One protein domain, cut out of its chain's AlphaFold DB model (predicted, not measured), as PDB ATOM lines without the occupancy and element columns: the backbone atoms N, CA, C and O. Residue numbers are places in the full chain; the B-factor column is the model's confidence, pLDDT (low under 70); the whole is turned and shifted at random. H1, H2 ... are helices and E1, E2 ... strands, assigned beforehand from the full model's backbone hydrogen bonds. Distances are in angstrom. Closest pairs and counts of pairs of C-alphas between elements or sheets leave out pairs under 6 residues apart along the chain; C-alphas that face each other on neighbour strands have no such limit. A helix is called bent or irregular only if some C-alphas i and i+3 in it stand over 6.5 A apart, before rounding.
ATOM      1  N   GLY A   7     -49.479 -97.703   9.087       62.00
ATOM      2  CA  GLY A   7     -49.252 -98.551  10.265       62.00
ATOM      3  C   GLY A   7     -47.772 -98.709  10.568       62.00
ATOM      4  O   GLY A   7     -47.263 -98.186  11.555       62.00
ATOM      5  N   GLU A   8     -47.065 -99.301   9.613       64.12
ATOM      6  CA  GLU A   8     -45.655 -99.679   9.739       64.12
ATOM      7  C   GLU A   8     -44.711 -98.472   9.839       64.12
ATOM      8  O   GLU A   8     -43.624 -98.559  10.408       64.12
ATOM      9  N   LEU A   9     -45.101 -97.323   9.278       61.22
ATOM     10  CA  LEU A   9     -44.258 -96.124   9.265       61.22
ATOM     11  C   LEU A   9     -44.408 -95.244  10.508       61.22
ATOM     12  O   LEU A   9     -43.481 -94.477  10.796       61.22
ATOM     13  N   TYR A  10     -45.551 -95.317  11.193       66.50
ATOM     14  CA  TYR A  10     -45.925 -94.373  12.248       66.50
ATOM     15  C   TYR A  10     -46.458 -95.023  13.527       66.50
ATOM     16  O   TYR A  10     -46.192 -94.516  14.612       66.50
ATOM     17  N   PHE A  11     -47.217 -96.112  13.422       64.62
ATOM     18  CA  PHE A  11     -47.943 -96.707  14.546       64.62
ATOM     19  C   PHE A  11     -47.217 -97.917  15.159       64.62
ATOM     20  O   PHE A  11     -47.358 -98.155  16.355       64.62
ATOM     21  N   ASP A  12     -46.349 -98.601  14.407       66.75
ATOM     22  CA  ASP A  12     -45.653 -99.825  14.852       66.75
ATOM     23  C   ASP A  12     -44.364 -99.564  15.669       66.75
ATOM     24  O   ASP A  12     -43.379-100.303  15.581       66.75
ATOM     25  N   PHE A  13     -44.343 -98.501  16.477       62.38
ATOM     26  CA  PHE A  13     -43.281 -98.297  17.465       62.38
ATOM     27  C   PHE A  13     -43.548 -99.173  18.692       62.38
ATOM     28  O   PHE A  13     -44.551 -99.005  19.382       62.38
ATOM     29  N   ALA A  14     -42.630-100.092  18.984       57.38
ATOM     30  CA  ALA A  14     -42.644-100.885  20.205       57.38
ATOM     31  C   ALA A  14     -41.710-100.256  21.255       57.38
ATOM     32  O   ALA A  14     -40.654 -99.729  20.895       57.38
ATOM     33  N   PRO A  15     -42.037-100.312  22.557       56.38
ATOM     34  CA  PRO A  15     -41.062-100.033  23.607       56.38
ATOM     35  C   PRO A  15     -39.840-100.945  23.440       56.38
ATOM     36  O   PRO A  15     -39.991-102.137  23.166       56.38
ATOM     37  N   LEU A  16     -38.630-100.403  23.579       53.91
ATOM     38  CA  LEU A  16     -37.423-101.228  23.563       53.91
ATOM     39  C   LEU A  16     -37.099-101.678  24.987       53.91
ATOM     40  O   LEU A  16     -36.440-100.959  25.733       53.91
ATOM     41  N   ASP A  17     -37.519-102.889  25.350       44.00
ATOM     42  CA  ASP A  17     -37.130-103.507  26.626       44.00
ATOM     43  C   ASP A  17     -35.635-103.891  26.659       44.00
ATOM     44  O   ASP A  17     -35.055-104.085  27.729       44.00
ATOM     45  N   ASP A  18     -34.979-103.951  25.494       43.19
ATOM     46  CA  ASP A  18     -33.607-104.437  25.329       43.19
ATOM     47  C   ASP A  18     -32.564-103.326  25.546       43.19
ATOM     48  O   ASP A  18     -31.858-102.848  24.652       43.19
ATOM     49  N   HIS A  19     -32.501-102.861  26.787       42.44
ATOM     50  CA  HIS A  19     -31.402-102.042  27.271       42.44
ATOM     51  C   HIS A  19     -30.206-102.925  27.656       42.44
ATOM     52  O   HIS A  19     -30.367-104.031  28.169       42.44
ATOM     53  N   ARG A  20     -28.972-102.408  27.520       40.91
ATOM     54  CA  ARG A  20     -27.809-103.052  28.162       40.91
ATOM     55  C   ARG A  20     -28.097-103.238  29.663       40.91
ATOM     56  O   ARG A  20     -28.605-102.289  30.264       40.91
ATOM     57  N   PRO A  21     -27.677-104.350  30.302       47.75
ATOM     58  CA  PRO A  21     -27.920-104.599  31.731       47.75
ATOM     59  C   PRO A  21     -27.421-103.489  32.671       47.75
ATOM     60  O   PRO A  21     -27.857-103.385  33.810       47.75
ATOM     61  N   THR A  22     -26.495-102.651  32.199       48.47
ATOM     62  CA  THR A  22     -25.910-101.526  32.938       48.47
ATOM     63  C   THR A  22     -26.604-100.183  32.688       48.47
ATOM     64  O   THR A  22     -26.174 -99.160  33.219       48.47
ATOM     65  N   CYS A  23     -27.648-100.135  31.859       43.84
ATOM     66  CA  CYS A  23     -28.363 -98.900  31.579       43.84
ATOM     67  C   CYS A  23     -29.286 -98.550  32.749       43.84
ATOM     68  O   CYS A  23     -30.220 -99.288  33.048       43.84
ATOM     69  N   SER A  24     -29.098 -97.370  33.342       57.47
ATOM     70  CA  SER A  24     -29.936 -96.847  34.436       57.47
ATOM     71  C   SER A  24     -31.404 -96.604  34.062       57.47
ATOM     72  O   SER A  24     -32.185 -96.149  34.892       57.47
ATOM     73  N   ARG A  25     -31.770 -96.859  32.802       54.62
ATOM     74  CA  ARG A  25     -33.086 -96.596  32.216       54.62
ATOM     75  C   ARG A  25     -33.705 -97.842  31.560       54.62
ATOM     76  O   ARG A  25     -34.700 -97.702  30.856       54.62
ATOM     77  N   ALA A  26     -33.135 -99.031  31.784       48.97
ATOM     78  CA  ALA A  26     -33.720-100.298  31.340       48.97
ATOM     79  C   ALA A  26     -35.158-100.471  31.861       48.97
ATOM     80  O   ALA A  26     -35.409-100.230  33.040       48.97
ATOM     81  N   GLY A  27     -36.096-100.850  30.982       50.50
ATOM     82  CA  GLY A  27     -37.518-101.010  31.320       50.50
ATOM     83  C   GLY A  27     -38.317 -99.703  31.439       50.50
ATOM     84  O   GLY A  27     -39.416 -99.703  31.989       50.50
ATOM     85  N   THR A  28     -37.784 -98.575  30.956       57.34
ATOM     86  CA  THR A  28     -38.522 -97.301  30.897       57.34
ATOM     87  C   THR A  28     -38.977 -97.006  29.467       57.34
ATOM     88  O   THR A  28     -38.218 -97.199  28.522       57.34
ATOM     89  N   ALA A  29     -40.180 -96.448  29.292       55.47
ATOM     90  CA  ALA A  29     -40.729 -96.040  27.987       55.47
ATOM     91  C   ALA A  29     -40.017 -94.815  27.361       55.47
ATOM     92  O   ALA A  29     -40.586 -94.086  26.551       55.47
ATOM     93  N   LEU A  30     -38.779 -94.535  27.779       60.50
ATOM     94  CA  LEU A  30     -37.999 -93.408  27.284       60.50
ATOM     95  C   LEU A  30     -37.531 -93.643  25.852       60.50
ATOM     96  O   LEU A  30     -37.402 -92.664  25.118       60.50
ATOM     97  N   TRP A  31     -37.310 -94.906  25.468       59.69
ATOM     98  CA  TRP A  31     -36.924 -95.295  24.117       59.69
ATOM     99  C   TRP A  31     -37.983 -96.168  23.444       59.69
ATOM    100  O   TRP A  31     -38.388 -97.203  23.968       59.69
ATOM    101  N   GLU A  32     -38.385 -95.760  22.247       68.50
ATOM    102  CA  GLU A  32     -39.258 -96.532  21.365       68.50
ATOM    103  C   GLU A  32     -38.493 -96.951  20.116       68.50
ATOM    104  O   GLU A  32     -37.688 -96.180  19.581       68.50
ATOM    105  N   VAL A  33     -38.753 -98.166  19.639       63.28
ATOM    106  CA  VAL A  33     -38.130 -98.742  18.455       63.28
ATOM    107  C   VAL A  33     -39.168 -99.191  17.447       63.28
ATOM    108  O   VAL A  33     -40.055 -99.978  17.751       63.28
ATOM    109  N   ALA A  34     -39.002 -98.732  16.211       67.44
ATOM    110  CA  ALA A  34     -39.705 -99.274  15.056       67.44
ATOM    111  C   ALA A  34     -38.697 -99.919  14.104       67.44
ATOM    112  O   ALA A  34     -37.657 -99.332  13.776       67.44
ATOM    113  N   ARG A  35     -39.015-101.126  13.630       63.06
ATOM    114  CA  ARG A  35     -38.265-101.799  12.567       63.06
ATOM    115  C   ARG A  35     -38.984-101.576  11.245       63.06
ATOM    116  O   ARG A  35     -40.074-102.088  11.040       63.06
ATOM    117  N   LEU A  36     -38.329-100.881  10.323       64.88
ATOM    118  CA  LEU A  36     -38.827-100.677   8.970       64.88
ATOM    119  C   LEU A  36     -37.997-101.497   7.980       64.88
ATOM    120  O   LEU A  36     -36.845-101.164   7.718       64.88
ATOM    121  N   GLY A  37     -38.566-102.549   7.399       58.03
ATOM    122  CA  GLY A  37     -37.991-103.166   6.198       58.03
ATOM    123  C   GLY A  37     -38.294-102.305   4.973       58.03
ATOM    124  O   GLY A  37     -39.391-101.777   4.881       58.03
ATOM    125  N   ARG A  38     -37.361-102.148   4.032       63.47
ATOM    126  CA  ARG A  38     -37.562-101.479   2.740       63.47
ATOM    127  C   ARG A  38     -36.960-102.305   1.614       63.47
ATOM    128  O   ARG A  38     -35.744-102.438   1.542       63.47
ATOM    129  N   SER A  39     -37.774-102.793   0.684       56.12
ATOM    130  CA  SER A  39     -37.231-103.367  -0.553       56.12
ATOM    131  C   SER A  39     -36.637-102.263  -1.430       56.12
ATOM    132  O   SER A  39     -37.269-101.237  -1.701       56.12
ATOM    133  N   ARG A  40     -35.394-102.462  -1.850       62.28
ATOM    134  CA  ARG A  40     -34.592-101.553  -2.658       62.28
ATOM    135  C   ARG A  40     -34.111-102.295  -3.894       62.28
ATOM    136  O   ARG A  40     -33.661-103.435  -3.810       62.28
ATOM    137  N   LEU A  41     -34.162-101.604  -5.026       53.38
ATOM    138  CA  LEU A  41     -33.461-102.022  -6.231       53.38
ATOM    139  C   LEU A  41     -31.983-101.665  -6.060       53.38
ATOM    140  O   LEU A  41     -31.666-100.526  -5.698       53.38
ATOM    141  N   ARG A  42     -31.078-102.612  -6.314       62.16
ATOM    142  CA  ARG A  42     -29.680-102.255  -6.582       62.16
ATOM    143  C   ARG A  42     -29.602-101.473  -7.897       62.16
ATOM    144  O   ARG A  42     -30.458-101.632  -8.769       62.16
ATOM    145  N   SER A  43     -28.590-100.617  -8.041       50.91
ATOM    146  CA  SER A  43     -28.277-100.026  -9.347       50.91
ATOM    147  C   SER A  43     -28.077-101.143 -10.382       50.91
ATOM    148  O   SER A  43     -27.739-102.276 -10.027       50.91
ATOM    149  N   GLN A  44     -28.283-100.831 -11.668       50.59
ATOM    150  CA  GLN A  44     -28.183-101.801 -12.771       50.59
ATOM    151  C   GLN A  44     -26.868-102.603 -12.777       50.59
ATOM    152  O   GLN A  44     -26.848-103.722 -13.278       50.59
ATOM    153  N   GLU A  45     -25.797-102.072 -12.186       52.94
ATOM    154  CA  GLU A  45     -24.480-102.710 -12.113       52.94
ATOM    155  C   GLU A  45     -24.372-103.827 -11.060       52.94
ATOM    156  O   GLU A  45     -23.494-104.675 -11.175       52.94
ATOM    157  N   SER A  46     -25.226-103.857 -10.026       57.16
ATOM    158  CA  SER A  46     -25.030-104.749  -8.864       57.16
ATOM    159  C   SER A  46     -26.073-105.857  -8.695       57.16
ATOM    160  O   SER A  46     -25.957-106.613  -7.734       57.16
ATOM    161  N   GLY A  47     -27.057-105.947  -9.600       47.50
ATOM    162  CA  GLY A  47     -28.015-107.055  -9.736       47.50
ATOM    163  C   GLY A  47     -28.940-107.327  -8.536       47.50
ATOM    164  O   GLY A  47     -28.495-107.698  -7.455       47.50
ATOM    165  N   GLY A  48     -30.256-107.249  -8.756       66.00
ATOM    166  CA  GLY A  48     -31.270-107.836  -7.870       66.00
ATOM    167  C   GLY A  48     -31.891-106.913  -6.815       66.00
ATOM    168  O   GLY A  48     -31.406-105.817  -6.515       66.00
ATOM    169  N   ASP A  49     -33.003-107.395  -6.260       67.44
ATOM    170  CA  ASP A  49     -33.716-106.778  -5.144       67.44
ATOM    171  C   ASP A  49     -33.014-107.116  -3.825       67.44
ATOM    172  O   ASP A  49     -32.581-108.248  -3.606       67.44
ATOM    173  N   TYR A  50     -32.938-106.154  -2.909       69.25
ATOM    174  CA  TYR A  50     -32.558-106.425  -1.523       69.25
ATOM    175  C   TYR A  50     -33.515-105.740  -0.557       69.25
ATOM    176  O   TYR A  50     -34.146-104.739  -0.888       69.25
ATOM    177  N   THR A  51     -33.626-106.277   0.655       65.88
ATOM    178  CA  THR A  51     -34.407-105.646   1.723       65.88
ATOM    179  C   THR A  51     -33.462-104.918   2.669       65.88
ATOM    180  O   THR A  51     -32.703-105.533   3.412       65.88
ATOM    181  N   GLU A  52     -33.503-103.592   2.643       69.56
ATOM    182  CA  GLU A  52     -32.848-102.711   3.602       69.56
ATOM    183  C   GLU A  52     -33.694-102.656   4.880       69.56
ATOM    184  O   GLU A  52     -34.799-102.127   4.865       69.56
ATOM    185  N   THR A  53     -33.207-103.180   6.003       68.69
ATOM    186  CA  THR A  53     -33.857-102.934   7.301       68.69
ATOM    187  C   THR A  53     -33.310-101.641   7.897       68.69
ATOM    188  O   THR A  53     -32.097-101.477   8.001       68.69
ATOM    189  N   THR A  54     -34.203-100.738   8.300       70.19
ATOM    190  CA  THR A  54     -33.906 -99.556   9.110       70.19
ATOM    191  C   THR A  54     -34.507 -99.730  10.501       70.19
ATOM    192  O   THR A  54     -35.726 -99.822  10.637       70.19
ATOM    193  N   LEU A  55     -33.674 -99.738  11.536       69.88
ATOM    194  CA  LEU A  55     -34.121 -99.588  12.919       69.88
ATOM    195  C   LEU A  55     -34.204 -98.099  13.249       69.88
ATOM    196  O   LEU A  55     -33.268 -97.345  12.979       69.88
ATOM    197  N   ARG A  56     -35.332 -97.667  13.813       74.19
ATOM    198  CA  ARG A  56     -35.561 -96.293  14.269       74.19
ATOM    199  C   ARG A  56     -35.696 -96.309  15.782       74.19
ATOM    200  O   ARG A  56     -36.699 -96.803  16.271       74.19
ATOM    201  N   MET A  57     -34.717 -95.773  16.501       72.12
ATOM    202  CA  MET A  57     -34.763 -95.605  17.957       72.12
ATOM    203  C   MET A  57     -35.078 -94.145  18.287       72.12
ATOM    204  O   MET A  57     -34.323 -93.268  17.875       72.12
ATOM    205  N   LEU A  58     -36.147 -93.868  19.029       72.94
ATOM    206  CA  LEU A  58     -36.559 -92.522  19.444       72.94
ATOM    207  C   LEU A  58     -36.471 -92.368  20.963       72.94
ATOM    208  O   LEU A  58     -37.069 -93.160  21.677       72.94
ATOM    209  N   CYS A  59     -35.848 -91.289  21.445       70.00
ATOM    210  CA  CYS A  59     -35.967 -90.841  22.829       70.00
ATOM    211  C   CYS A  59     -37.136 -89.853  23.004       70.00
ATOM    212  O   CYS A  59     -37.101 -88.749  22.453       70.00
ATOM    213  N   ARG A  60     -38.141 -90.195  23.818       69.12
ATOM    214  CA  ARG A  60     -39.318 -89.338  24.090       69.12
ATOM    215  C   ARG A  60     -39.014 -88.091  24.927       69.12
ATOM    216  O   ARG A  60     -39.779 -87.134  24.883       69.12
ATOM    217  N   GLU A  61     -37.909 -88.090  25.669       66.19
ATOM    218  CA  GLU A  61     -37.520 -86.979  26.548       66.19
ATOM    219  C   GLU A  61     -36.822 -85.853  25.774       66.19
ATOM    220  O   GLU A  61     -37.236 -84.698  25.838       66.19
ATOM    221  N   CYS A  62     -35.776 -86.188  25.013       61.31
ATOM    222  CA  CYS A  62     -34.983 -85.199  24.276       61.31
ATOM    223  C   CYS A  62     -35.333 -85.108  22.785       61.31
ATOM    224  O   CYS A  62     -34.832 -84.222  22.095       61.31
ATOM    225  N   GLY A  63     -36.170 -86.013  22.269       65.06
ATOM    226  CA  GLY A  63     -36.563 -86.043  20.862       65.06
ATOM    227  C   GLY A  63     -35.439 -86.452  19.905       65.06
ATOM    228  O   GLY A  63     -35.568 -86.238  18.702       65.06
ATOM    229  N   VAL A  64     -34.333 -87.008  20.412       66.94
ATOM    230  CA  VAL A  64     -33.252 -87.564  19.584       66.94
ATOM    231  C   VAL A  64     -33.715 -88.868  18.959       66.94
ATOM    232  O   VAL A  64     -34.341 -89.698  19.615       66.94
ATOM    233  N   VAL A  65     -33.358 -89.058  17.697       68.94
ATOM    234  CA  VAL A  65     -33.635 -90.269  16.942       68.94
ATOM    235  C   VAL A  65     -32.330 -90.830  16.404       68.94
ATOM    236  O   VAL A  65     -31.518 -90.101  15.839       68.94
ATOM    237  N   ARG A  66     -32.143 -92.137  16.538       69.94
ATOM    238  CA  ARG A  66     -31.044 -92.876  15.925       69.94
ATOM    239  C   ARG A  66     -31.602 -93.818  14.870       69.94
ATOM    240  O   ARG A  66     -32.461 -94.647  15.168       69.94
ATOM    241  N   LEU A  67     -31.112 -93.679  13.646       73.19
ATOM    242  CA  LEU A  67     -31.412 -94.583  12.543       73.19
ATOM    243  C   LEU A  67     -30.234 -95.539  12.356       73.19
ATOM    244  O   LEU A  67     -29.092 -95.088  12.249       73.19
ATOM    245  N   GLU A  68     -30.506 -96.837  12.296       71.94
ATOM    246  CA  GLU A  68     -29.521 -97.856  11.917       71.94
ATOM    247  C   GLU A  68     -29.994 -98.566  10.660       71.94
ATOM    248  O   GLU A  68     -31.114 -99.073  10.631       71.94
ATOM    249  N   ARG A  69     -29.168 -98.580   9.610       72.88
ATOM    250  CA  ARG A  69     -29.502 -99.206   8.321       72.88
ATOM    251  C   ARG A  69     -28.562-100.376   8.024       72.88
ATOM    252  O   ARG A  69     -27.348-100.243   8.174       72.88
ATOM    253  N   GLY A  70     -29.122-101.485   7.539       65.25
ATOM    254  CA  GLY A  70     -28.360-102.654   7.074       65.25
ATOM    255  C   GLY A  70     -27.654-103.435   8.190       65.25
ATOM    256  O   GLY A  70     -28.012-103.325   9.358       65.25
ATOM    257  N   GLU A  71     -26.638-104.225   7.827       57.88
ATOM    258  CA  GLU A  71     -25.827-105.059   8.738       57.88
ATOM    259  C   GLU A  71     -24.811-104.242   9.574       57.88
ATOM    260  O   GLU A  71     -23.679-104.662   9.792       57.88
ATOM    261  N   GLY A  72     -25.213-103.059  10.060       49.22
ATOM    262  CA  GLY A  72     -24.544-102.403  11.191       49.22
ATOM    263  C   GLY A  72     -23.512-101.306  10.899       49.22
ATOM    264  O   GLY A  72     -22.654-101.087  11.747       49.22
ATOM    265  N   LEU A  73     -23.563-100.591   9.763       47.16
ATOM    266  CA  LEU A  73     -22.509 -99.610   9.418       47.16
ATOM    267  C   LEU A  73     -22.953 -98.167   9.132       47.16
ATOM    268  O   LEU A  73     -22.091 -97.308   8.966       47.16
ATOM    269  N   ILE A  74     -24.253 -97.856   9.114       53.31
ATOM    270  CA  ILE A  74     -24.712 -96.465   8.961       53.31
ATOM    271  C   ILE A  74     -25.558 -96.078  10.169       53.31
ATOM    272  O   ILE A  74     -26.689 -96.542  10.325       53.31
ATOM    273  N   HIS A  75     -24.980 -95.216  11.006       56.09
ATOM    274  CA  HIS A  75     -25.657 -94.559  12.116       56.09
ATOM    275  C   HIS A  75     -25.919 -93.108  11.752       56.09
ATOM    276  O   HIS A  75     -24.990 -92.349  11.480       56.09
ATOM    277  N   GLU A  76     -27.181 -92.717  11.799       64.06
ATOM    278  CA  GLU A  76     -27.577 -91.335  11.594       64.06
ATOM    279  C   GLU A  76     -28.320 -90.848  12.830       64.06
ATOM    280  O   GLU A  76     -29.334 -91.424  13.236       64.06
ATOM    281  N   LEU A  77     -27.765 -89.816  13.464       55.88
ATOM    282  CA  LEU A  77     -28.407 -89.108  14.559       55.88
ATOM    283  C   LEU A  77     -29.235 -87.972  13.973       55.88
ATOM    284  O   LEU A  77     -28.745 -87.134  13.221       55.88
ATOM    285  N   THR A  78     -30.510 -87.977  14.316       66.56
ATOM    286  CA  THR A  78     -31.529 -87.081  13.793       66.56
ATOM    287  C   THR A  78     -32.490 -86.724  14.940       66.56
ATOM    288  O   THR A  78     -32.219 -87.051  16.099       66.56
ATOM    289  N   ASN A  79     -33.587 -86.014  14.690       66.69
ATOM    290  CA  ASN A  79     -34.547 -85.633  15.730       66.69
ATOM    291  C   ASN A  79     -36.005 -85.907  15.321       66.69
ATOM    292  O   ASN A  79     -36.307 -86.221  14.171       66.69
ATOM    293  N   VAL A  80     -36.933 -85.791  16.270       67.19
ATOM    294  CA  VAL A  80     -38.379 -86.000  16.060       67.19
ATOM    295  C   VAL A  80     -38.980 -85.123  14.963       67.19
ATOM    296  O   VAL A  80     -39.909 -85.544  14.273       67.19
ATOM    297  N   ALA A  81     -38.449 -83.910  14.773       64.06
ATOM    298  CA  ALA A  81     -38.889 -83.028  13.697       64.06
ATOM    299  C   ALA A  81     -38.439 -83.555  12.328       64.06
ATOM    300  O   ALA A  81     -39.142 -83.344  11.343       64.06
ATOM    301  N   GLN A  82     -37.315 -84.279  12.285       64.44
ATOM    302  CA  GLN A  82     -36.806 -84.932  11.086       64.44
ATOM    303  C   GLN A  82     -37.630 -86.161  10.733       64.44
ATOM    304  O   GLN A  82     -38.107 -86.227   9.616       64.44
ATOM    305  N   ILE A  83     -37.880 -87.104  11.645       65.50
ATOM    306  CA  ILE A  83     -38.605 -88.340  11.275       65.50
ATOM    307  C   ILE A  83     -40.123 -88.191  11.178       65.50
ATOM    308  O   ILE A  83     -40.802 -89.124  10.747       65.50
ATOM    309  N   GLY A  84     -40.643 -87.037  11.595       66.88
ATOM    310  CA  GLY A  84     -42.068 -86.775  11.581       66.88
ATOM    311  C   GLY A  84     -42.845 -87.648  12.566       66.88
ATOM    312  O   GLY A  84     -43.999 -87.952  12.324       66.88
ATOM    313  N   TYR A  85     -42.230 -88.055  13.678       70.88
ATOM    314  CA  TYR A  85     -42.847 -88.837  14.751       70.88
ATOM    315  C   TYR A  85     -42.318 -88.346  16.101       70.88
ATOM    316  O   TYR A  85     -41.145 -88.000  16.213       70.88
ATOM    317  N   GLY A  86     -43.183 -88.270  17.115       67.06
ATOM    318  CA  GLY A  86     -42.829 -87.832  18.473       67.06
ATOM    319  C   GLY A  86     -42.625 -86.327  18.677       67.06
ATOM    320  O   GLY A  86     -42.346 -85.899  19.797       67.06
ATOM    321  N   GLY A  87     -42.789 -85.505  17.638       73.31
ATOM    322  CA  GLY A  87     -42.775 -84.048  17.782       73.31
ATOM    323  C   GLY A  87     -44.069 -83.515  18.406       73.31
ATOM    324  O   GLY A  87     -45.125 -84.139  18.315       73.31
ATOM    325  N   LYS A  88     -43.993 -82.339  19.044       81.06
ATOM    326  CA  LYS A  88     -45.155 -81.707  19.689       81.06
ATOM    327  C   LYS A  88     -46.238 -81.372  18.651       81.06
ATOM    328  O   LYS A  88     -45.907 -80.771  17.625       81.06
ATOM    329  N   PRO A  89     -47.517 -81.688  18.913       89.81
ATOM    330  CA  PRO A  89     -48.592 -81.318  18.010       89.81
ATOM    331  C   PRO A  89     -48.812 -79.806  18.000       89.81
ATOM    332  O   PRO A  89     -48.560 -79.107  18.983       89.81
ATOM    333  N   SER A  90     -49.333 -79.300  16.885       92.56
ATOM    334  CA  SER A  90     -49.679 -77.885  16.724       92.56
ATOM    335  C   SER A  90     -51.153 -77.719  16.376       92.56
ATOM    336  O   SER A  90     -51.698 -78.473  15.572       92.56
ATOM    337  N   ARG A  91     -51.823 -76.729  16.970       96.38
ATOM    338  CA  ARG A  91     -53.236 -76.463  16.677       96.38
ATOM    339  C   ARG A  91     -53.368 -75.620  15.407       96.38
ATOM    340  O   ARG A  91     -52.743 -74.567  15.297       96.38
ATOM    341  N   CYS A  92     -54.192 -76.056  14.458       96.88
ATOM    342  CA  CYS A  92     -54.415 -75.364  13.189       96.88
ATOM    343  C   CYS A  92     -55.850 -75.586  12.698       96.88
ATOM    344  O   CYS A  92     -56.288 -76.724  12.571       96.88
ATOM    345  N   ALA A  93     -56.589 -74.501  12.435       96.25
ATOM    346  CA  ALA A  93     -57.973 -74.547  11.939       96.25
ATOM    347  C   ALA A  93     -58.912 -75.483  12.740       96.25
ATOM    348  O   ALA A  93     -59.744 -76.177  12.170       96.25
ATOM    349  N   GLY A  94     -58.767 -75.513  14.069       95.69
ATOM    350  CA  GLY A  94     -59.583 -76.361  14.950       95.69
ATOM    351  C   GLY A  94     -59.105 -77.811  15.085       95.69
ATOM    352  O   GLY A  94     -59.617 -78.513  15.949       95.69
ATOM    353  N   LEU A  95     -58.096 -78.228  14.319       97.44
ATOM    354  CA  LEU A  95     -57.493 -79.561  14.368       97.44
ATOM    355  C   LEU A  95     -56.138 -79.527  15.083       97.44
ATOM    356  O   LEU A  95     -55.486 -78.480  15.171       97.44
ATOM    357  N   TRP A  96     -55.698 -80.687  15.558       96.88
ATOM    358  CA  TRP A  96     -54.335 -80.908  16.030       96.88
ATOM    359  C   TRP A  96     -53.521 -81.583  14.933       96.88
ATOM    360  O   TRP A  96     -53.867 -82.672  14.479       96.88
ATOM    361  N   LEU A  97     -52.453 -80.917  14.500       94.06
ATOM    362  CA  LEU A  97     -51.502 -81.407  13.512       94.06
ATOM    363  C   LEU A  97     -50.316 -82.040  14.228       94.06
ATOM    364  O   LEU A  97     -49.477 -81.337  14.801       94.06
ATOM    365  N   HIS A  98     -50.260 -83.361  14.169       90.94
ATOM    366  CA  HIS A  98     -49.125 -84.164  14.595       90.94
ATOM    367  C   HIS A  98     -48.161 -84.295  13.421       90.94
ATOM    368  O   HIS A  98     -48.629 -84.483  12.297       90.94
ATOM    369  N   PRO A  99     -46.839 -84.194  13.623       86.62
ATOM    370  CA  PRO A  99     -45.879 -84.641  12.618       86.62
ATOM    371  C   PRO A  99     -46.279 -86.032  12.116       86.62
ATOM    372  O   PRO A  99     -46.663 -86.861  12.938       86.62
ATOM    373  N   GLY A 100     -46.287 -86.230  10.799       78.31
ATOM    374  CA  GLY A 100     -46.597 -87.490  10.122       78.31
ATOM    375  C   GLY A 100     -45.345 -88.091   9.468       78.31
ATOM    376  O   GLY A 100     -44.313 -87.426   9.385       78.31
ATOM    377  N   PRO A 101     -45.414 -89.333   8.972       69.44
ATOM    378  CA  PRO A 101     -44.262 -90.107   8.543       69.44
ATOM    379  C   PRO A 101     -43.542 -89.442   7.375       69.44
ATOM    380  O   PRO A 101     -44.155 -88.872   6.469       69.44
ATOM    381  N   LEU A 102     -42.222 -89.595   7.362       65.00
ATOM    382  CA  LEU A 102     -41.426 -89.282   6.187       65.00
ATOM    383  C   LEU A 102     -41.584 -90.354   5.106       65.00
ATOM    384  O   LEU A 102     -41.274 -91.528   5.328       65.00
ATOM    385  N   PHE A 103     -41.938 -89.928   3.894       55.88
ATOM    386  CA  PHE A 103     -41.930 -90.781   2.700       55.88
ATOM    387  C   PHE A 103     -40.518 -90.956   2.095       55.88
ATOM    388  O   PHE A 103     -40.301 -91.797   1.218       55.88
ATOM    389  N   GLY A 104     -39.520 -90.224   2.602       52.53
ATOM    390  CA  GLY A 104     -38.108 -90.379   2.255       52.53
ATOM    391  C   GLY A 104     -37.189 -89.602   3.197       52.53
ATOM    392  O   GLY A 104     -37.596 -88.603   3.777       52.53
ATOM    393  N   TYR A 105     -35.943 -90.063   3.349       49.59
ATOM    394  CA  TYR A 105     -34.912 -89.293   4.043       49.59
ATOM    395  C   TYR A 105     -34.460 -88.154   3.120       49.59
ATOM    396  O   TYR A 105     -33.932 -88.424   2.040       49.59
ATOM    397  N   ARG A 106     -34.716 -86.900   3.498       54.81
ATOM    398  CA  ARG A 106     -34.245 -85.703   2.785       54.81
ATOM    399  C   ARG A 106     -33.617 -84.752   3.797       54.81
ATOM    400  O   ARG A 106     -34.013 -84.754   4.962       54.81
ATOM    401  N   GLU A 107     -32.646 -83.958   3.346       51.34
ATOM    402  CA  GLU A 107     -32.134 -82.836   4.134       51.34
ATOM    403  C   GLU A 107     -33.296 -81.939   4.569       51.34
ATOM    404  O   GLU A 107     -34.243 -81.710   3.812       51.34
ATOM    405  N   LEU A 108     -33.233 -81.492   5.823       53.53
ATOM    406  CA  LEU A 108     -34.257 -80.669   6.449       53.53
ATOM    407  C   LEU A 108     -34.534 -79.406   5.630       53.53
ATOM    408  O   LEU A 108     -33.626 -78.623   5.367       53.53
ATOM    409  N   ASP A 109     -35.809 -79.172   5.326       59.66
ATOM    410  CA  ASP A 109     -36.305 -77.833   5.016       59.66
ATOM    411  C   ASP A 109     -36.757 -77.191   6.340       59.66
ATOM    412  O   ASP A 109     -37.284 -77.869   7.231       59.66
ATOM    413  N   GLU A 110     -36.569 -75.880   6.490       65.50
ATOM    414  CA  GLU A 110     -36.927 -75.115   7.700       65.50
ATOM    415  C   GLU A 110     -38.429 -75.202   8.045       65.50
ATOM    416  O   GLU A 110     -38.861 -74.839   9.140       65.50
ATOM    417  N   LEU A 111     -39.244 -75.709   7.116       62.88
ATOM    418  CA  LEU A 111     -40.687 -75.898   7.245       62.88
ATOM    419  C   LEU A 111     -41.104 -77.089   8.130       62.88
ATOM    420  O   LEU A 111     -42.293 -77.215   8.446       62.88
ATOM    421  N   GLY A 112     -40.162 -77.937   8.555       65.19
ATOM    422  CA  GLY A 112     -40.435 -79.114   9.385       65.19
ATOM    423  C   GLY A 112     -40.895 -80.331   8.566       65.19
ATOM    424  O   GLY A 112     -40.519 -80.454   7.400       65.19
ATOM    425  N   PRO A 113     -41.685 -81.259   9.144       69.69
ATOM    426  CA  PRO A 113     -42.045 -82.500   8.463       69.69
ATOM    427  C   PRO A 113     -42.884 -82.220   7.208       69.69
ATOM    428  O   PRO A 113     -43.726 -81.321   7.192       69.69
ATOM    429  N   GLU A 114     -42.656 -83.002   6.149       79.06
ATOM    430  CA  GLU A 114     -43.357 -82.864   4.860       79.06
ATOM    431  C   GLU A 114     -44.857 -83.151   4.985       79.06
ATOM    432  O   GLU A 114     -45.666 -82.567   4.269       79.06
ATOM    433  N   THR A 115     -45.231 -84.031   5.916       86.81
ATOM    434  CA  THR A 115     -46.611 -84.460   6.156       86.81
ATOM    435  C   THR A 115     -46.960 -84.367   7.635       86.81
ATOM    436  O   THR A 115     -46.134 -84.621   8.507       86.81
ATOM    437  N   PHE A 116     -48.212 -84.018   7.908       90.88
ATOM    438  CA  PHE A 116     -48.828 -83.960   9.224       90.88
ATOM    439  C   PHE A 116     -50.107 -84.796   9.236       90.88
ATOM    440  O   PHE A 116     -50.863 -84.791   8.262       90.88
ATOM    441  N   TYR A 117     -50.397 -85.438  10.363       92.50
ATOM    442  CA  TYR A 117     -51.707 -86.013  10.653       92.50
ATOM    443  C   TYR A 117     -52.576 -85.037  11.410       92.50
ATOM    444  O   TYR A 117     -52.196 -84.519  12.459       92.50
ATOM    445  N   ALA A 118     -53.769 -84.816  10.880       95.12
ATOM    446  CA  ALA A 118     -54.795 -84.034  11.524       95.12
ATOM    447  C   ALA A 118     -55.676 -84.943  12.385       95.12
ATOM    448  O   ALA A 118     -56.214 -85.941  11.904       95.12
ATOM    449  N   THR A 119     -55.848 -84.573  13.646       95.75
ATOM    450  CA  THR A 119     -56.670 -85.292  14.627       95.75
ATOM    451  C   THR A 119     -57.565 -84.310  15.388       95.75
ATOM    452  O   THR A 119     -57.374 -83.089  15.330       95.75
ATOM    453  N   GLY A 120     -58.548 -84.843  16.115       95.56
ATOM    454  CA  GLY A 120     -59.416 -84.054  16.993       95.56
ATOM    455  C   GLY A 120     -58.805 -83.742  18.366       95.56
ATOM    456  O   GLY A 120     -59.353 -82.917  19.094       95.56
ATOM    457  N   SER A 121     -57.674 -84.362  18.726       94.00
ATOM    458  CA  SER A 121     -57.086 -84.311  20.073       94.00
ATOM    459  C   SER A 121     -55.592 -83.978  20.058       94.00
ATOM    460  O   SER A 121     -54.875 -84.270  19.105       94.00
ATOM    461  N   ALA A 122     -55.105 -83.390  21.152       90.19
ATOM    462  CA  ALA A 122     -53.678 -83.167  21.370       90.19
ATOM    463  C   ALA A 122     -52.907 -84.470  21.638       90.19
ATOM    464  O   ALA A 122     -51.682 -84.479  21.566       90.19
ATOM    465  N   THR A 123     -53.599 -85.564  21.960       87.75
ATOM    466  CA  THR A 123     -52.984 -86.887  22.101       87.75
ATOM    467  C   THR A 123     -52.545 -87.399  20.733       87.75
ATOM    468  O   THR A 123     -53.299 -87.283  19.767       87.75
ATOM    469  N   ALA A 124     -51.325 -87.934  20.643       83.12
ATOM    470  CA  ALA A 124     -50.820 -88.527  19.409       83.12
ATOM    471  C   ALA A 124     -51.741 -89.668  18.943       83.12
ATOM    472  O   ALA A 124     -52.189 -90.446  19.789       83.12
ATOM    473  N   PRO A 125     -52.040 -89.772  17.635       85.25
ATOM    474  CA  PRO A 125     -52.843 -90.874  17.128       85.25
ATOM    475  C   PRO A 125     -52.084 -92.187  17.338       85.25
ATOM    476  O   PRO A 125     -50.878 -92.260  17.090       85.25
ATOM    477  N   THR A 126     -52.796 -93.210  17.797       81.12
ATOM    478  CA  THR A 126     -52.260 -94.561  18.044       81.12
ATOM    479  C   THR A 126     -52.706 -95.557  16.984       81.12
ATOM    480  O   THR A 126     -52.061 -96.582  16.790       81.12
ATOM    481  N   ALA A 127     -53.774 -95.226  16.264       83.06
ATOM    482  CA  ALA A 127     -54.282 -95.988  15.145       83.06
ATOM    483  C   ALA A 127     -54.666 -95.062  13.985       83.06
ATOM    484  O   ALA A 127     -54.821 -93.845  14.124       83.06
ATOM    485  N   ARG A 128     -54.856 -95.657  12.809       85.19
ATOM    486  CA  ARG A 128     -55.267 -94.948  11.592       85.19
ATOM    487  C   ARG A 128     -56.611 -94.240  11.771       85.19
ATOM    488  O   ARG A 128     -56.823 -93.164  11.221       85.19
ATOM    489  N   GLU A 129     -57.517 -94.853  12.520       88.06
ATOM    490  CA  GLU A 129     -58.878 -94.383  12.770       88.06
ATOM    491  C   GLU A 129     -58.899 -93.088  13.598       88.06
ATOM    492  O   GLU A 129     -59.835 -92.297  13.461       88.06
ATOM    493  N   ASP A 130     -57.840 -92.833  14.374       90.31
ATOM    494  CA  ASP A 130     -57.643 -91.587  15.124       90.31
ATOM    495  C   ASP A 130     -57.334 -90.395  14.194       90.31
ATOM    496  O   ASP A 130     -57.475 -89.228  14.581       90.31
ATOM    497  N   VAL A 131     -56.903 -90.671  12.956       92.44
ATOM    498  CA  VAL A 131     -56.514 -89.663  11.968       92.44
ATOM    499  C   VAL A 131     -57.720 -89.236  11.130       92.44
ATOM    500  O   VAL A 131     -58.287 -89.992  10.338       92.44
ATOM    501  N   ILE A 132     -58.080 -87.961  11.256       96.00
ATOM    502  CA  ILE A 132     -59.149 -87.322  10.476       96.00
ATOM    503  C   ILE A 132     -58.679 -87.081   9.035       96.00
ATOM    504  O   ILE A 132     -59.443 -87.253   8.082       96.00
ATOM    505  N   GLY A 133     -57.415 -86.694   8.860       94.75
ATOM    506  CA  GLY A 133     -56.850 -86.394   7.552       94.75
ATOM    507  C   GLY A 133     -55.352 -86.123   7.581       94.75
ATOM    508  O   GLY A 133     -54.705 -86.222   8.622       94.75
ATOM    509  N   THR A 134     -54.804 -85.751   6.432       94.00
ATOM    510  CA  THR A 134     -53.387 -85.424   6.258       94.00
ATOM    511  C   THR A 134     -53.221 -84.026   5.690       94.00
ATOM    512  O   THR A 134     -54.000 -83.586   4.847       94.00
ATOM    513  N   VAL A 135     -52.192 -83.318   6.144       93.88
ATOM    514  CA  VAL A 135     -51.757 -82.047   5.560       93.88
ATOM    515  C   VAL A 135     -50.311 -82.215   5.145       93.88
ATOM    516  O   VAL A 135     -49.481 -82.531   5.992       93.88
ATOM    517  N   SER A 136     -49.993 -81.970   3.880       91.50
ATOM    518  CA  SER A 136     -48.613 -82.052   3.398       91.50
ATOM    519  C   SER A 136     -48.203 -80.754   2.725       91.50
ATOM    520  O   SER A 136     -49.056 -80.004   2.246       91.50
ATOM    521  N   TRP A 137     -46.907 -80.465   2.688       90.69
ATOM    522  CA  TRP A 137     -46.365 -79.392   1.863       90.69
ATOM    523  C   TRP A 137     -45.446 -79.947   0.785       90.69
ATOM    524  O   TRP A 137     -44.899 -81.033   0.903       90.69
ATOM    525  N   TYR A 138     -45.290 -79.182  -0.287       86.88
ATOM    526  CA  TYR A 138     -44.353 -79.474  -1.363       86.88
ATOM    527  C   TYR A 138     -43.839 -78.165  -1.965       86.88
ATOM    528  O   TYR A 138     -44.459 -77.103  -1.829       86.88
ATOM    529  N   LYS A 139     -42.688 -78.223  -2.636       87.62
ATOM    530  CA  LYS A 139     -42.160 -77.102  -3.425       87.62
ATOM    531  C   LYS A 139     -42.565 -77.291  -4.879       87.62
ATOM    532  O   LYS A 139     -42.428 -78.381  -5.428       87.62
ATOM    533  N   THR A 140     -43.056 -76.234  -5.511       87.94
ATOM    534  CA  THR A 140     -43.265 -76.229  -6.964       87.94
ATOM    535  C   THR A 140     -41.929 -76.125  -7.701       87.94
ATOM    536  O   THR A 140     -40.899 -75.833  -7.096       87.94
ATOM    537  N   GLU A 141     -41.949 -76.276  -9.027       86.50
ATOM    538  CA  GLU A 141     -40.783 -76.035  -9.892       86.50
ATOM    539  C   GLU A 141     -40.145 -74.654  -9.647       86.50
ATOM    540  O   GLU A 141     -38.927 -74.506  -9.619       86.50
ATOM    541  N   ARG A 142     -40.969 -73.643  -9.338       90.12
ATOM    542  CA  ARG A 142     -40.527 -72.281  -8.984       90.12
ATOM    543  C   ARG A 142     -40.172 -72.111  -7.501       90.12
ATOM    544  O   ARG A 142     -40.148 -70.989  -7.006       90.12
ATOM    545  N   ARG A 143     -39.956 -73.209  -6.771       86.50
ATOM    546  CA  ARG A 143     -39.646 -73.265  -5.329       86.50
ATOM    547  C   ARG A 143     -40.694 -72.634  -4.405       86.50
ATOM    548  O   ARG A 143     -40.426 -72.427  -3.223       86.50
ATOM    549  N   ALA A 144     -41.902 -72.361  -4.900       89.81
ATOM    550  CA  ALA A 144     -42.974 -71.858  -4.051       89.81
ATOM    551  C   ALA A 144     -43.505 -72.992  -3.168       89.81
ATOM    552  O   ALA A 144     -43.807 -74.075  -3.672       89.81
ATOM    553  N   THR A 145     -43.656 -72.740  -1.868       91.44
ATOM    554  CA  THR A 145     -44.303 -73.691  -0.958       91.44
ATOM    555  C   THR A 145     -45.801 -73.744  -1.252       91.44
ATOM    556  O   THR A 145     -46.494 -72.721  -1.273       91.44
ATOM    557  N   ARG A 146     -46.310 -74.953  -1.459       94.12
ATOM    558  CA  ARG A 146     -47.733 -75.263  -1.589       94.12
ATOM    559  C   ARG A 146     -48.108 -76.342  -0.596       94.12
ATOM    560  O   ARG A 146     -47.248 -77.065  -0.108       94.12
ATOM    561  N   TRP A 147     -49.395 -76.404  -0.295       94.88
ATOM    562  CA  TRP A 147     -49.954 -77.335   0.671       94.88
ATOM    563  C   TRP A 147     -50.997 -78.213  -0.006       94.88
ATOM    564  O   TRP A 147     -51.703 -77.748  -0.894       94.88
ATOM    565  N   SER A 148     -51.112 -79.462   0.408       94.88
ATOM    566  CA  SER A 148     -52.164 -80.388  -0.002       94.88
ATOM    567  C   SER A 148     -52.911 -80.883   1.231       94.88
ATOM    568  O   SER A 148     -52.423 -80.770   2.362       94.88
ATOM    569  N   ALA A 149     -54.121 -81.390   1.014       95.75
ATOM    570  CA  ALA A 149     -54.929 -81.967   2.075       95.75
ATOM    571  C   ALA A 149     -55.492 -83.323   1.646       95.75
ATOM    572  O   ALA A 149     -55.809 -83.541   0.478       95.75
ATOM    573  N   GLY A 150     -55.632 -84.217   2.612       94.94
ATOM    574  CA  GLY A 150     -56.289 -85.504   2.469       94.94
ATOM    575  C   GLY A 150     -57.302 -85.703   3.584       94.94
ATOM    576  O   GLY A 150     -57.035 -85.350   4.729       94.94
ATOM    577  N   TYR A 151     -58.467 -86.255   3.265       96.06
ATOM    578  CA  TYR A 151     -59.504 -86.596   4.232       96.06
ATOM    579  C   TYR A 151     -59.683 -88.110   4.302       96.06
ATOM    580  O   TYR A 151     -59.890 -88.757   3.270       96.06
ATOM    581  N   ARG A 152     -59.637 -88.642   5.531       92.44
ATOM    582  CA  ARG A 152     -59.558 -90.071   5.868       92.44
ATOM    583  C   ARG A 152     -58.337 -90.776   5.281       92.44
ATOM    584  O   ARG A 152     -57.780 -90.382   4.259       92.44
ATOM    585  N   LEU A 153     -57.949 -91.861   5.937       88.62
ATOM    586  CA  LEU A 153     -56.873 -92.732   5.492       88.62
ATOM    587  C   LEU A 153     -57.448 -94.045   4.951       88.62
ATOM    588  O   LEU A 153     -58.270 -94.688   5.611       88.62
ATOM    589  N   THR A 154     -56.997 -94.467   3.769       85.25
ATOM    590  CA  THR A 154     -57.212 -95.836   3.277       85.25
ATOM    591  C   THR A 154     -56.449 -96.836   4.150       85.25
ATOM    592  O   THR A 154     -55.635 -96.437   4.979       85.25
ATOM    593  N   GLU A 155     -56.676 -98.138   3.979       76.88
ATOM    594  CA  GLU A 155     -55.915 -99.180   4.698       76.88
ATOM    595  C   GLU A 155     -54.394 -99.079   4.467       76.88
ATOM    596  O   GLU A 155     -53.599 -99.317   5.369       76.88
ATOM    597  N   TYR A 156     -53.992 -98.601   3.289       72.56
ATOM    598  CA  TYR A 156     -52.595 -98.335   2.936       72.56
ATOM    599  C   TYR A 156     -52.102 -96.967   3.432       72.56
ATOM    600  O   TYR A 156     -50.943 -96.614   3.242       72.56
ATOM    601  N   GLY A 157     -52.985 -96.176   4.047       72.75
ATOM    602  CA  GLY A 157     -52.701 -94.852   4.587       72.75
ATOM    603  C   GLY A 157     -52.579 -93.724   3.583       72.75
ATOM    604  O   GLY A 157     -52.100 -92.642   3.917       72.75
ATOM    605  N   ASN A 158     -53.044 -93.941   2.360       80.56
ATOM    606  CA  ASN A 158     -53.236 -92.845   1.427       80.56
ATOM    607  C   ASN A 158     -54.479 -92.045   1.822       80.56
ATOM    608  O   ASN A 158     -55.383 -92.562   2.478       80.56
ATOM    609  N   ALA A 159     -54.553 -90.787   1.396       86.38
ATOM    610  CA  ALA A 159     -55.775 -90.009   1.549       86.38
ATOM    611  C   ALA A 159     -56.918 -90.669   0.761       86.38
ATOM    612  O   ALA A 159     -56.793 -90.881  -0.445       86.38
ATOM    613  N   ALA A 160     -58.033 -90.980   1.424       87.81
ATOM    614  CA  ALA A 160     -59.194 -91.580   0.761       87.81
ATOM    615  C   ALA A 160     -59.953 -90.553  -0.094       87.81
ATOM    616  O   ALA A 160     -60.547 -90.892  -1.115       87.81
ATOM    617  N   ARG A 161     -59.939 -89.287   0.331       92.00
ATOM    618  CA  ARG A 161     -60.515 -88.147  -0.387       92.00
ATOM    619  C   ARG A 161     -59.497 -87.018  -0.447       92.00
ATOM    620  O   ARG A 161     -58.848 -86.718   0.551       92.00
ATOM    621  N   VAL A 162     -59.392 -86.363  -1.597       92.94
ATOM    622  CA  VAL A 162     -58.525 -85.195  -1.808       92.94
ATOM    623  C   VAL A 162     -59.326 -84.069  -2.472       92.94
ATOM    624  O   VAL A 162     -60.255 -84.361  -3.229       92.94
ATOM    625  N   PRO A 163     -59.014 -82.792  -2.196       88.69
ATOM    626  CA  PRO A 163     -59.662 -81.671  -2.861       88.69
ATOM    627  C   PRO A 163     -59.306 -81.636  -4.348       88.69
ATOM    628  O   PRO A 163     -58.223 -82.056  -4.752       88.69
ATOM    629  N   ASN A 164     -60.202 -81.082  -5.164       85.75
ATOM    630  CA  ASN A 164     -59.920 -80.739  -6.553       85.75
ATOM    631  C   ASN A 164     -60.167 -79.232  -6.760       85.75
ATOM    632  O   ASN A 164     -61.317 -78.804  -6.659       85.75
ATOM    633  N   PRO A 165     -59.127 -78.422  -7.026       84.81
ATOM    634  CA  PRO A 165     -57.725 -78.819  -7.154       84.81
ATOM    635  C   PRO A 165     -57.054 -79.154  -5.807       84.81
ATOM    636  O   PRO A 165     -57.353 -78.544  -4.783       84.81
ATOM    637  N   ASN A 166     -56.092 -80.086  -5.813       84.44
ATOM    638  CA  ASN A 166     -55.371 -80.507  -4.602       84.44
ATOM    639  C   ASN A 166     -54.174 -79.596  -4.280       84.44
ATOM    640  O   ASN A 166     -53.034 -80.054  -4.183       84.44
ATOM    641  N   HIS A 167     -54.411 -78.288  -4.183       91.44
ATOM    642  CA  HIS A 167     -53.372 -77.340  -3.799       91.44
ATOM    643  C   HIS A 167     -53.927 -76.131  -3.048       91.44
ATOM    644  O   HIS A 167     -54.882 -75.483  -3.464       91.44
ATOM    645  N   PHE A 168     -53.255 -75.785  -1.959       95.50
ATOM    646  CA  PHE A 168     -53.560 -74.665  -1.089       95.50
ATOM    647  C   PHE A 168     -52.351 -73.740  -0.977       95.50
ATOM    648  O   PHE A 168     -51.188 -74.152  -1.036       95.50
ATOM    649  N   SER A 169     -52.633 -72.457  -0.773       93.44
ATOM    650  CA  SER A 169     -51.613 -71.434  -0.540       93.44
ATOM    651  C   SER A 169     -51.030 -71.477   0.874       93.44
ATOM    652  O   SER A 169     -49.968 -70.903   1.101       93.44
ATOM    653  N   SER A 170     -51.691 -72.145   1.827       95.31
ATOM    654  CA  SER A 170     -51.256 -72.201   3.225       95.31
ATOM    655  C   SER A 170     -51.664 -73.495   3.930       95.31
ATOM    656  O   SER A 170     -52.684 -74.104   3.598       95.31
ATOM    657  N   LYS A 171     -50.902 -73.848   4.976       95.38
ATOM    658  CA  LYS A 171     -51.204 -74.946   5.908       95.38
ATOM    659  C   LYS A 171     -52.604 -74.819   6.505       95.38
ATOM    660  O   LYS A 171     -53.351 -75.789   6.554       95.38
ATOM    661  N   THR A 172     -52.974 -73.606   6.916       96.88
ATOM    662  CA  THR A 172     -54.277 -73.313   7.526       96.88
ATOM    663  C   THR A 172     -55.435 -73.553   6.564       96.88
ATOM    664  O   THR A 172     -56.465 -74.065   6.993       96.88
ATOM    665  N   ALA A 173     -55.283 -73.221   5.279       97.12
ATOM    666  CA  ALA A 173     -56.318 -73.484   4.279       97.12
ATOM    667  C   ALA A 173     -56.509 -74.992   4.040       97.12
ATOM    668  O   ALA A 173     -57.644 -75.461   4.024       97.12
ATOM    669  N   ALA A 174     -55.413 -75.752   3.959       97.12
ATOM    670  CA  ALA A 174     -55.462 -77.213   3.879       97.12
ATOM    671  C   ALA A 174     -56.142 -77.836   5.115       97.12
ATOM    672  O   ALA A 174     -57.061 -78.640   4.984       97.12
ATOM    673  N   ALA A 175     -55.746 -77.421   6.324       97.62
ATOM    674  CA  ALA A 175     -56.342 -77.911   7.567       97.62
ATOM    675  C   ALA A 175     -57.831 -77.544   7.693       97.62
ATOM    676  O   ALA A 175     -58.632 -78.353   8.160       97.62
ATOM    677  N   ARG A 176     -58.224 -76.346   7.242       98.00
ATOM    678  CA  ARG A 176     -59.628 -75.918   7.231       98.00
ATOM    679  C   ARG A 176     -60.478 -76.811   6.332       98.00
ATOM    680  O   ARG A 176     -61.543 -77.230   6.766       98.00
ATOM    681  N   TRP A 177     -59.989 -77.149   5.140       97.88
ATOM    682  CA  TRP A 177     -60.705 -78.057   4.245       97.88
ATOM    683  C   TRP A 177     -60.979 -79.414   4.916       97.88
ATOM    684  O   TRP A 177     -62.098 -79.915   4.855       97.88
ATOM    685  N   ILE A 178     -60.002 -79.976   5.640       97.88
ATOM    686  CA  ILE A 178     -60.184 -81.222   6.412       97.88
ATOM    687  C   ILE A 178     -61.262 -81.051   7.487       97.88
ATOM    688  O   ILE A 178     -62.123 -81.917   7.639       97.88
ATOM    689  N   ALA A 179     -61.228 -79.939   8.228       97.62
ATOM    690  CA  ALA A 179     -62.211 -79.656   9.271       97.62
ATOM    691  C   ALA A 179     -63.636 -79.551   8.698       97.62
ATOM    692  O   ALA A 179     -64.575 -80.068   9.300       97.62
ATOM    693  N   GLU A 180     -63.790 -78.945   7.519       97.44
ATOM    694  CA  GLU A 180     -65.066 -78.850   6.799       97.44
ATOM    695  C   GLU A 180     -65.578 -80.231   6.363       97.44
ATOM    696  O   GLU A 180     -66.743 -80.548   6.607       97.44
ATOM    697  N   GLN A 181     -64.714 -81.084   5.795       97.25
ATOM    698  CA  GLN A 181     -65.087 -82.462   5.445       97.25
ATOM    699  C   GLN A 181     -65.532 -83.258   6.678       97.25
ATOM    700  O   GLN A 181     -66.534 -83.975   6.636       97.25
ATOM    701  N   HIS A 182     -64.813 -83.097   7.790       96.44
ATOM    702  CA  HIS A 182     -65.135 -83.777   9.038       96.44
ATOM    703  C   HIS A 182     -66.470 -83.321   9.626       96.44
ATOM    704  O   HIS A 182     -67.305 -84.148   9.994       96.44
ATOM    705  N   ALA A 183     -66.705 -82.009   9.669       95.75
ATOM    706  CA  ALA A 183     -67.960 -81.445  10.147       95.75
ATOM    707  C   ALA A 183     -69.152 -81.901   9.289       95.75
ATOM    708  O   ALA A 183     -70.190 -82.270   9.841       95.75
ATOM    709  N   ALA A 184     -68.993 -81.931   7.961       95.25
ATOM    710  CA  ALA A 184     -70.027 -82.399   7.042       95.25
ATOM    711  C   ALA A 184     -70.376 -83.881   7.267       95.25
ATOM    712  O   ALA A 184     -71.554 -84.234   7.318       95.25
ATOM    713  N   GLU A 185     -69.375 -84.743   7.463       94.19
ATOM    714  CA  GLU A 185     -69.596 -86.170   7.729       94.19
ATOM    715  C   GLU A 185     -70.288 -86.409   9.079       94.19
ATOM    716  O   GLU A 185     -71.233 -87.196   9.157       94.19
ATOM    717  N   LEU A 186     -69.888 -85.687  10.129       93.00
ATOM    718  CA  LEU A 186     -70.560 -85.754  11.430       93.00
ATOM    719  C   LEU A 186     -72.015 -85.273  11.352       93.00
ATOM    720  O   LEU A 186     -72.893 -85.869  11.979       93.00
TER     721      LEU A 186
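What this domain is: This is residues 7 to 186 of the 198 residues of an uncharacterized protein of Actinomadura sp. J1-007 (UniProt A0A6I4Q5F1). Two lobes stand side by side, each built on a strongly twisted antiparallel sheet: one holds the sheet E1 E2 E3 E4, in which the long hairpin of E1 and E2 runs on well beyond E3 and E4, and the other holds the sheet E5 E6 E7 E8 E9 E10, curled round the helix H3. The short helices H1 and H2 lie between the lobes, near the middle of the whole. The printed part has 180 residues, with three named helices and ten named strands in the order H1 E1 E2 E3 E4 H2 E5 E6 E7 E8 E9 E10 H3, and each sheet follows the order of its strands along the chain. The class is mixed, helices and strands. The whole is compact, with a radius of gyration of the C-alphas of 17.9 A and spans of 52 by 46 by 31 A.

Where its parts are: H1 is residues 7 to 11, beginning at C-alpha 7 at (-49.252, -98.551, 10.265); it is neither bent nor irregular, but only just: C-alphas 8 and 11 are 6.1 A apart. E1, residues 31 to 41, is 31.3 A long, and E2, residues 49 to 59, is 32.3 A long; C-alpha 41 is at (-33.461, -102.022, -6.231). E3 is residues 64 to 69, 16.6 A, and E4 is residues 74 to 79, 16.1 A. H2 is residues 80 to 83. E5 is residues 90 to 92, E6 residues 95 to 99, E7 residues 115 to 119, 13.2 A. E8 is residues 133 to 139, 20.6 A, E9 residues 145 to 153, 23.7 A, and E10 residues 159 to 161. H3, residues 171 to 186, is 22.8 A long and ends at C-alpha 186 at (-70.560, -85.754, 11.430).

How they stand to each other: H1 only grazes the sheet E1 E2 E3 E4 with its residues 8 to 11; its closest C-alpha pair with E1 is Glu 8 and Leu 36, 6.9 A. Residues 14 to 15 pair antiparallel with residues 32 to 33 of E1. E1 E2 E3 E4 form a meander, each strand the antiparallel neighbour of the one before. In the hairpin of E1 and E2, N 36 and O 54 are 2.8 A apart, within hydrogen-bond range; so are N 57 and O 66 of E2 and E3, 2.9 A, and N 67 and O 76 of E3 and E4, 2.9 A. H2 is on this sheet, over E3, with a height over the sheet of 8.6 A; the closest C-alphas of the two are those of Val 64 and Val 80, 6.4 A. H2 is not on the second sheet, but only just, with 4 pairs of C-alphas within 10 A. E5 to E10 form a second meander, with E5 and E10 as edge strands. Within hydrogen-bond range are N 90 and O 97 of E5 and E6, 2.9 A, N 98 and O 117 of E6 and E7, 2.8 A, N 116 and O 135 of E7 and E8, 2.7 A, and N 148 and O 136 of E8 and E9, 2.8 A. The pairing of E9 is staggered: residues 145 to 151 pair with E8, residues 151 to 153 with E10, where N 151 and O 161 are 2.8 A apart. H3 is on one face of this sheet, making two layers, a helix over a sheet, and the sheet curls round it; the closest C-alphas of H3 and E9 are those of Ala 149 and Ala 174, 5.1 A. Every O i to N i+4 pair is within hydrogen-bond range in H1 and H3, and H2 is too short for such a pair.

The domain as a whole: The two C-alphas farthest apart are those of Thr 22 and Asn 164, 56.1 A. The printed part has no cut. The links H1 to E1, E6 to E7 and E7 to E8 are long. The mean pLDDT of the printed part is 75.3, and 84 residues are under 70, among them residues 7 to 53, 70 to 84 and 101 to 113.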